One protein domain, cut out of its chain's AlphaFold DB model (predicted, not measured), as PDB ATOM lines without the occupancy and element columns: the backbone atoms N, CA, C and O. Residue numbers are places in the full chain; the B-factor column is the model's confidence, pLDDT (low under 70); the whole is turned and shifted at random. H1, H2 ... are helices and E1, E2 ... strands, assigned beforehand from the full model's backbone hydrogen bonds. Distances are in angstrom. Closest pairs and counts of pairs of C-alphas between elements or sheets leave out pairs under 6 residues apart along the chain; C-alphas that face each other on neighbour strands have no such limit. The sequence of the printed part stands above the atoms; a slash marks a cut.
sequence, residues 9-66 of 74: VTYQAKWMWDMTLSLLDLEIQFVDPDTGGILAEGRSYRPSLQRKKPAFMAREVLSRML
ATOM      1  N   VAL A   9     156.057 163.966 191.289       95.81
ATOM      2  CA  VAL A   9     155.781 162.613 190.786       95.81
ATOM      3  C   VAL A   9     157.013 162.074 190.065       95.81
ATOM      4  O   VAL A   9     157.500 162.694 189.119       95.81
ATOM      5  N   THR A  10     157.518 160.922 190.496       96.75
ATOM      6  CA  THR A  10     158.605 160.190 189.829       96.75
ATOM      7  C   THR A  10     158.094 158.849 189.316       96.75
ATOM      8  O   THR A  10     157.096 158.318 189.805       96.75
ATOM      9  N   TYR A  11     158.755 158.297 188.298       97.00
ATOM     10  CA  TYR A  11     158.427 156.968 187.794       97.00
ATOM     11  C   TYR A  11     159.670 156.218 187.316       97.00
ATOM     12  O   TYR A  11     160.629 156.823 186.833       97.00
ATOM     13  N   GLN A  12     159.621 154.889 187.399       97.88
ATOM     14  CA  GLN A  12     160.598 153.988 186.798       97.88
ATOM     15  C   GLN A  12     159.883 152.991 185.883       97.88
ATOM     16  O   GLN A  12     158.935 152.322 186.287       97.88
ATOM     17  N   ALA A  13     160.352 152.881 184.640       96.56
ATOM     18  CA  ALA A  13     159.786 151.989 183.634       96.56
ATOM     19  C   ALA A  13     160.844 150.999 183.129       96.56
ATOM     20  O   ALA A  13     161.898 151.413 182.645       96.56
ATOM     21  N   LYS A  14     160.558 149.693 183.204       95.75
ATOM     22  CA  LYS A  14     161.411 148.641 182.631       95.75
ATOM     23  C   LYS A  14     160.751 148.058 181.394       95.75
ATOM     24  O   LYS A  14     159.623 147.565 181.447       95.75
ATOM     25  N   TRP A  15     161.481 148.092 180.287       93.31
ATOM     26  CA  TRP A  15     161.006 147.664 178.978       93.31
ATOM     27  C   TRP A  15     161.716 146.389 178.531       93.31
ATOM     28  O   TRP A  15     162.921 146.243 178.728       93.31
ATOM     29  N   MET A  16     160.968 145.490 177.896       89.56
ATOM     30  CA  MET A  16     161.500 144.332 177.176       89.56
ATOM     31  C   MET A  16     161.308 144.520 175.673       89.56
ATOM     32  O   MET A  16     160.304 145.090 175.237       89.56
ATOM     33  N   TRP A  17     162.273 144.039 174.891       85.62
ATOM     34  CA  TRP A  17     162.375 144.291 173.449       85.62
ATOM     35  C   TRP A  17     162.679 143.036 172.611       85.62
ATOM     36  O   TRP A  17     162.884 143.157 171.410       85.62
ATOM     37  N   ASP A  18     162.686 141.841 173.206       63.09
ATOM     38  CA  ASP A  18     163.125 140.596 172.555       63.09
ATOM     39  C   ASP A  18     162.162 140.065 171.472       63.09
ATOM     40  O   ASP A  18     162.604 139.627 170.415       63.09
ATOM     41  N   MET A  19     160.848 140.126 171.703       73.81
ATOM     42  CA  MET A  19     159.816 139.653 170.764       73.81
ATOM     43  C   MET A  19     158.827 140.753 170.366       73.81
ATOM     44  O   MET A  19     158.272 140.764 169.269       73.81
ATOM     45  N   THR A  20     158.537 141.676 171.279       79.44
ATOM     46  CA  THR A  20     157.659 142.832 171.066       79.44
ATOM     47  C   THR A  20     158.010 143.877 172.114       79.44
ATOM     48  O   THR A  20     158.116 143.527 173.293       79.44
ATOM     49  N   LEU A  21     158.132 145.151 171.720       86.25
ATOM     50  CA  LEU A  21     158.338 146.239 172.678       86.25
ATOM     51  C   LEU A  21     157.181 146.258 173.682       86.25
ATOM     52  O   LEU A  21     156.032 146.534 173.331       86.25
ATOM     53  N   SER A  22     157.483 145.932 174.932       89.44
ATOM     54  CA  SER A  22     156.480 145.833 175.983       89.44
ATOM     55  C   SER A  22     157.004 146.358 177.308       89.44
ATOM     56  O   SER A  22     158.158 146.148 177.677       89.44
ATOM     57  N   LEU A  23     156.131 147.076 178.012       93.94
ATOM     58  CA  LEU A  23     156.393 147.543 179.364       93.94
ATOM     59  C   LEU A  23     156.197 146.364 180.318       93.94
ATOM     60  O   LEU A  23     155.098 145.818 180.404       93.94
ATOM     61  N   LEU A  24     157.274 145.963 180.986       95.12
ATOM     62  CA  LEU A  24     157.285 144.856 181.940       95.12
ATOM     63  C   LEU A  24     156.904 145.335 183.339       95.12
ATOM     64  O   LEU A  24     156.180 144.658 184.064       95.12
ATOM     65  N   ASP A  25     157.431 146.491 183.725       96.75
ATOM     66  CA  ASP A  25     157.378 146.998 185.090       96.75
ATOM     67  C   ASP A  25     157.223 148.515 185.052       96.75
ATOM     68  O   ASP A  25     157.986 149.192 184.357       96.75
ATOM     69  N   LEU A  26     156.239 149.032 185.778       97.56
ATOM     70  CA  LEU A  26     156.028 150.458 185.976       97.56
ATOM     71  C   LEU A  26     155.851 150.727 187.460       97.56
ATOM     72  O   LEU A  26     154.892 150.243 188.055       97.56
ATOM     73  N   GLU A  27     156.735 151.540 188.016       97.81
ATOM     74  CA  GLU A  27     156.654 152.067 189.371       97.81
ATOM     75  C   GLU A  27     156.437 153.580 189.307       97.81
ATOM     76  O   GLU A  27     157.064 154.251 188.486       97.81
ATOM     77  N   ILE A  28     155.538 154.108 190.136       97.75
ATOM     78  CA  ILE A  28     155.256 155.541 190.276       97.75
ATOM     79  C   ILE A  28     155.300 155.883 191.763       97.75
ATOM     80  O   ILE A  28     154.715 155.168 192.576       97.75
ATOM     81  N   GLN A  29     155.958 156.987 192.107       97.50
ATOM     82  CA  GLN A  29     156.030 157.501 193.471       97.50
ATOM     83  C   GLN A  29     155.593 158.963 193.505       97.50
ATOM     84  O   GLN A  29     155.948 159.763 192.635       97.50
ATOM     85  N   PHE A  30     154.815 159.310 194.522       96.62
ATOM     86  CA  PHE A  30     154.489 160.681 194.887       96.62
ATOM     87  C   PHE A  30     155.392 161.053 196.048       96.62
ATOM     88  O   PHE A  30     155.452 160.340 197.048       96.62
ATOM     89  N   VAL A  31     156.120 162.144 195.892       96.69
ATOM     90  CA  VAL A  31     157.218 162.527 196.765       96.69
ATOM     91  C   VAL A  31     156.979 163.946 197.249       96.69
ATOM     92  O   VAL A  31     156.698 164.841 196.448       96.69
ATOM     93  N   ASP A  32     157.116 164.143 198.553       95.38
ATOM     94  CA  ASP A  32     157.125 165.457 199.174       95.38
ATOM     95  C   ASP A  32     158.306 166.272 198.607       95.38
ATOM     96  O   ASP A  32     159.451 165.799 198.609       95.38
ATOM     97  N   PRO A  33     158.048 167.453 198.031       94.69
ATOM     98  CA  PRO A  33     159.064 168.204 197.304       94.69
ATOM     99  C   PRO A  33     160.133 168.815 198.219       94.69
ATOM    100  O   PRO A  33     161.255 169.009 197.746       94.69
ATOM    101  N   ASP A  34     159.818 169.051 199.496       93.12
ATOM    102  CA  ASP A  34     160.690 169.736 200.456       93.12
ATOM    103  C   ASP A  34     161.585 168.755 201.222       93.12
ATOM    104  O   ASP A  34     162.778 168.991 201.416       93.12
ATOM    105  N   THR A  35     161.018 167.623 201.634       94.75
ATOM    106  CA  THR A  35     161.687 166.604 202.458       94.75
ATOM    107  C   THR A  35     162.204 165.422 201.644       94.75
ATOM    108  O   THR A  35     163.108 164.712 202.083       94.75
ATOM    109  N   GLY A  36     161.632 165.183 200.460       93.12
ATOM    110  CA  GLY A  36     161.908 163.995 199.656       93.12
ATOM    111  C   GLY A  36     161.232 162.716 200.164       93.12
ATOM    112  O   GLY A  36     161.521 161.644 199.634       93.12
ATOM    113  N   GLY A  37     160.351 162.803 201.167       96.12
ATOM    114  CA  GLY A  37     159.604 161.657 201.686       96.12
ATOM    115  C   GLY A  37     158.608 161.090 200.669       96.12
ATOM    116  O   GLY A  37     157.990 161.838 199.915       96.12
ATOM    117  N   ILE A  38     158.432 159.766 200.643       95.88
ATOM    118  CA  ILE A  38     157.425 159.112 199.793       95.88
ATOM    119  C   ILE A  38     156.053 159.260 200.458       95.88
ATOM    120  O   ILE A  38     155.832 158.763 201.559       95.88
ATOM    121  N   LEU A  39     155.138 159.937 199.770       94.81
ATOM    122  CA  LEU A  39     153.750 160.138 200.182       94.81
ATOM    123  C   LEU A  39     152.858 158.970 199.748       94.81
ATOM    124  O   LEU A  39     151.951 158.572 200.473       94.81
ATOM    125  N   ALA A  40     153.115 158.423 198.559       94.38
ATOM    126  CA  ALA A  40     152.437 157.245 198.034       94.38
ATOM    127  C   ALA A  40     153.311 156.563 196.977       94.38
ATOM    128  O   ALA A  40     154.011 157.232 196.217       94.38
ATOM    129  N   GLU A  41     153.214 155.243 196.872       95.12
ATOM    130  CA  GLU A  41     153.875 154.463 195.826       95.12
ATOM    131  C   GLU A  41     152.923 153.432 195.226       95.12
ATOM    132  O   GLU A  41     152.001 152.938 195.879       95.12
ATOM    133  N   GLY A  42     153.146 153.096 193.963       95.69
ATOM    134  CA  GLY A  42     152.394 152.053 193.295       95.69
ATOM    135  C   GLY A  42     153.181 151.438 192.151       95.69
ATOM    136  O   GLY A  42     153.960 152.102 191.469       95.69
ATOM    137  N   ARG A  43     152.956 150.140 191.928       96.00
ATOM    138  CA  ARG A  43     153.670 149.356 190.921       96.00
ATOM    139  C   ARG A  43     152.729 148.443 190.144       96.00
ATOM    140  O   ARG A  43     151.860 147.789 190.721       96.00
ATOM    141  N   SER A  44     152.923 148.367 188.832       95.75
ATOM    142  CA  SER A  44     152.285 147.383 187.956       95.75
ATOM    143  C   SER A  44     153.366 146.569 187.260       95.75
ATOM    144  O   SER A  44     154.161 147.098 186.486       95.75
ATOM    145  N   TYR A  45     153.382 145.268 187.548       95.38
ATOM    146  CA  TYR A  45     154.275 144.297 186.928       95.38
ATOM    147  C   TYR A  45     153.466 143.351 186.043       95.38
ATOM    148  O   TYR A  45     152.501 142.724 186.493       95.38
ATOM    149  N   ARG A  46     153.842 143.259 184.767       91.81
ATOM    150  CA  ARG A  46     153.120 142.502 183.743       91.81
ATOM    151  C   ARG A  46     154.104 141.697 182.891       91.81
ATOM    152  O   ARG A  46     154.665 142.237 181.940       91.81
ATOM    153  N   PRO A  47     154.297 140.395 183.174       87.06
ATOM    154  CA  PRO A  47     155.091 139.533 182.303       87.06
ATOM    155  C   PRO A  47     154.403 139.351 180.941       87.06
ATOM    156  O   PRO A  47     153.203 139.598 180.802       87.06
ATOM    157  N   SER A  48     155.140 138.853 179.944       83.25
ATOM    158  CA  SER A  48     154.674 138.731 178.551       83.25
ATOM    159  C   SER A  48     153.301 138.062 178.381       83.25
ATOM    160  O   SER A  48     152.525 138.502 177.535       83.25
ATOM    161  N   LEU A  49     152.957 137.058 179.198       87.44
ATOM    162  CA  LEU A  49     151.652 136.373 179.157       87.44
ATOM    163  C   LEU A  49     150.464 137.259 179.573       87.44
ATOM    164  O   LEU A  49     149.336 137.011 179.162       87.44
ATOM    165  N   GLN A  50     150.701 138.295 180.379       88.56
ATOM    166  CA  GLN A  50     149.678 139.215 180.893       88.56
ATOM    167  C   GLN A  50     149.851 140.631 180.333       88.56
ATOM    168  O   GLN A  50     149.433 141.611 180.955       88.56
ATOM    169  N   ARG A  51     150.497 140.752 179.170       88.62
ATOM    170  CA  ARG A  51     150.853 142.036 178.571       88.62
ATOM    171  C   ARG A  51     149.630 142.939 178.406       88.62
ATOM    172  O   ARG A  51     148.579 142.530 177.907       88.62
ATOM    173  N   LYS A  52     149.801 144.208 178.773       91.75
ATOM    174  CA  LYS A  52     148.845 145.292 178.528       91.75
ATOM    175  C   LYS A  52     149.573 146.491 177.929       91.75
ATOM    176  O   LYS A  52     150.799 146.556 177.923       91.75
ATOM    177  N   LYS A  53     148.808 147.438 177.387       92.75
ATOM    178  CA  LYS A  53     149.365 148.699 176.885       92.75
ATOM    179  C   LYS A  53     149.915 149.528 178.061       92.75
ATOM    180  O   LYS A  53     149.278 149.523 179.115       92.75
ATOM    181  N   PRO A  54     150.996 150.308 177.879       94.31
ATOM    182  CA  PRO A  54     151.552 151.178 178.922       94.31
ATOM    183  C   PRO A  54     150.513 152.072 179.612       94.31
ATOM    184  O   PRO A  54     150.469 152.143 180.835       94.31
ATOM    185  N   ALA A  55     149.597 152.668 178.840       94.81
ATOM    186  CA  ALA A  55     148.522 153.507 179.373       94.81
ATOM    187  C   ALA A  55     147.586 152.756 180.341       94.81
ATOM    188  O   ALA A  55     147.105 153.333 181.311       94.81
ATOM    189  N   PHE A  56     147.344 151.460 180.105       94.94
ATOM    190  CA  PHE A  56     146.563 150.639 181.028       94.94
ATOM    191  C   PHE A  56     147.311 150.433 182.347       94.94
ATOM    192  O   PHE A  56     146.698 150.546 183.403       94.94
ATOM    193  N   MET A  57     148.618 150.155 182.290       95.69
ATOM    194  CA  MET A  57     149.443 149.964 183.488       95.69
ATOM    195  C   MET A  57     149.538 151.252 184.309       95.69
ATOM    196  O   MET A  57     149.350 151.207 185.518       95.69
ATOM    197  N   ALA A  58     149.731 152.404 183.659       95.38
ATOM    198  CA  ALA A  58     149.720 153.703 184.333       95.38
ATOM    199  C   ALA A  58     148.372 153.981 185.014       95.38
ATOM    200  O   ALA A  58     148.340 154.341 186.188       95.38
ATOM    201  N   ARG A  59     147.253 153.743 184.312       95.31
ATOM    202  CA  ARG A  59     145.913 153.880 184.896       95.31
ATOM    203  C   ARG A  59     145.715 152.942 186.080       95.31
ATOM    204  O   ARG A  59     145.175 153.364 187.085       95.31
ATOM    205  N   GLU A  60     146.154 151.693 185.976       92.69
ATOM    206  CA  GLU A  60     146.069 150.733 187.076       92.69
ATOM    207  C   GLU A  60     146.828 151.211 188.319       92.69
ATOM    208  O   GLU A  60     146.271 151.162 189.413       92.69
ATOM    209  N   VAL A  61     148.071 151.677 188.157       94.62
ATOM    210  CA  VAL A  61     148.877 152.197 189.272       94.62
ATOM    211  C   VAL A  61     148.187 153.401 189.910       94.62
ATOM    212  O   VAL A  61     147.935 153.395 191.111       94.62
ATOM    213  N   LEU A  62     147.803 154.390 189.099       94.31
ATOM    214  CA  LEU A  62     147.175 155.616 189.587       94.31
ATOM    215  C   LEU A  62     145.812 155.355 190.231       94.31
ATOM    216  O   LEU A  62     145.534 155.904 191.288       94.31
ATOM    217  N   SER A  63     144.977 154.492 189.648       92.00
ATOM    218  CA  SER A  63     143.693 154.126 190.250       92.00
ATOM    219  C   SER A  63     143.890 153.462 191.607       92.00
ATOM    220  O   SER A  63     143.194 153.810 192.542       92.00
ATOM    221  N   ARG A  64     144.867 152.568 191.776       88.31
ATOM    222  CA  ARG A  64     145.121 151.960 193.095       88.31
ATOM    223  C   ARG A  64     145.592 152.972 194.139       88.31
ATOM    224  O   ARG A  64     145.245 152.821 195.301       88.31
ATOM    225  N   MET A  65     146.380 153.964 193.731       89.50
ATOM    226  CA  MET A  65     146.898 154.997 194.635       89.50
ATOM    227  C   MET A  65     145.847 156.056 194.992       89.50
ATOM    228  O   MET A  65     145.887 156.606 196.085       89.50
ATOM    229  N   LEU A  66     144.939 156.370 194.063       86.25
ATOM    230  CA  LEU A  66     143.986 157.480 194.181       86.25
ATOM    231  C   LEU A  66     142.561 157.038 194.523       86.25
ATOM    232  O   LEU A  66     141.747 157.872 194.918       86.25
TER     233      LEU A  66
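This is residues 9 to 66 of the 74 residues of an uncharacterized protein of Phycisphaeraceae bacterium (UniProt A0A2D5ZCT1). A narrow sheet of three long strands, E1, E2 and E3, has one helix, H1, lying slantwise over one face, above E2 and E3; its other face is bare. The hairpin loops at residues 17 to 21 and 32 to 37 reach out at opposite ends of the sheet and make the length of a rod that spans 42 by 20 by 13 A. The printed part has 58 residues, with three named strands and one named helix in the order E1, E2, E3, H1. The sheet runs E1, E2, E3, antiparallel throughout, and the class is mixed, helices and strands. The whole is only just loose, close to compact, with a radius of gyration of the C-alphas of 12.7 A.

The sheet is made of E1, residues 9 to 16, E2, residues 22 to 31, and E3, residues 38 to 45. It is a meander, each strand the antiparallel neighbour of the one before, with E2 as its inner strand and E1 and E3 as edge strands. E1 and E2 form a hairpin, their directions at 166 degrees; N 12 and O 27 are within hydrogen-bond range at 2.9 A, as are N 27 and O 12 at 2.9 A. E2 and E3 form a second hairpin, at 171 degrees, with N 28 and O 42 at 2.9 A and N 44 and O 26 at 2.8 A. E2 bends by 50 degrees at residue 25. H1, residues 54 to 66, is on the sheet at a height over the sheet of 8.1 A; H1 and the sheet E1, E2, E3 form two layers, a helix on one face of a sheet. It lies over E2 and E3. On the local plane its line and that of E2 stand at 31 degrees, only just slantwise to the strands. The closest C-alphas of E3 and H1 are those of Gly 42 and Val 61, 5.3 A apart; those of E2 and H1 are Leu 23 and Pro 54, 6.1 A apart. In H1 every O i to N i+4 pair is within hydrogen-bond range.

E2, the longest strand by residues, measures 26.7 A from C-alpha 22 to C-alpha 31. E1 begins at C-alpha 9, at (155.781, 162.613, 190.786), and measures 23.5 A. E3 measures 19.9 A and ends at C-alpha 45, at (154.275, 144.297, 186.928). H1 measures 18.2 A and ends at C-alpha 66, at (143.986, 157.480, 194.181).

The two C-alphas farthest apart are those of Met 19 and Asp 34, at 42.3 A. The printed part has no cut. The link from E1 to E2 is tight, and those from E2 to E3 and from E3 to H1 are short. The mean pLDDT of the printed part is 92.4, and residue 18 is under 70.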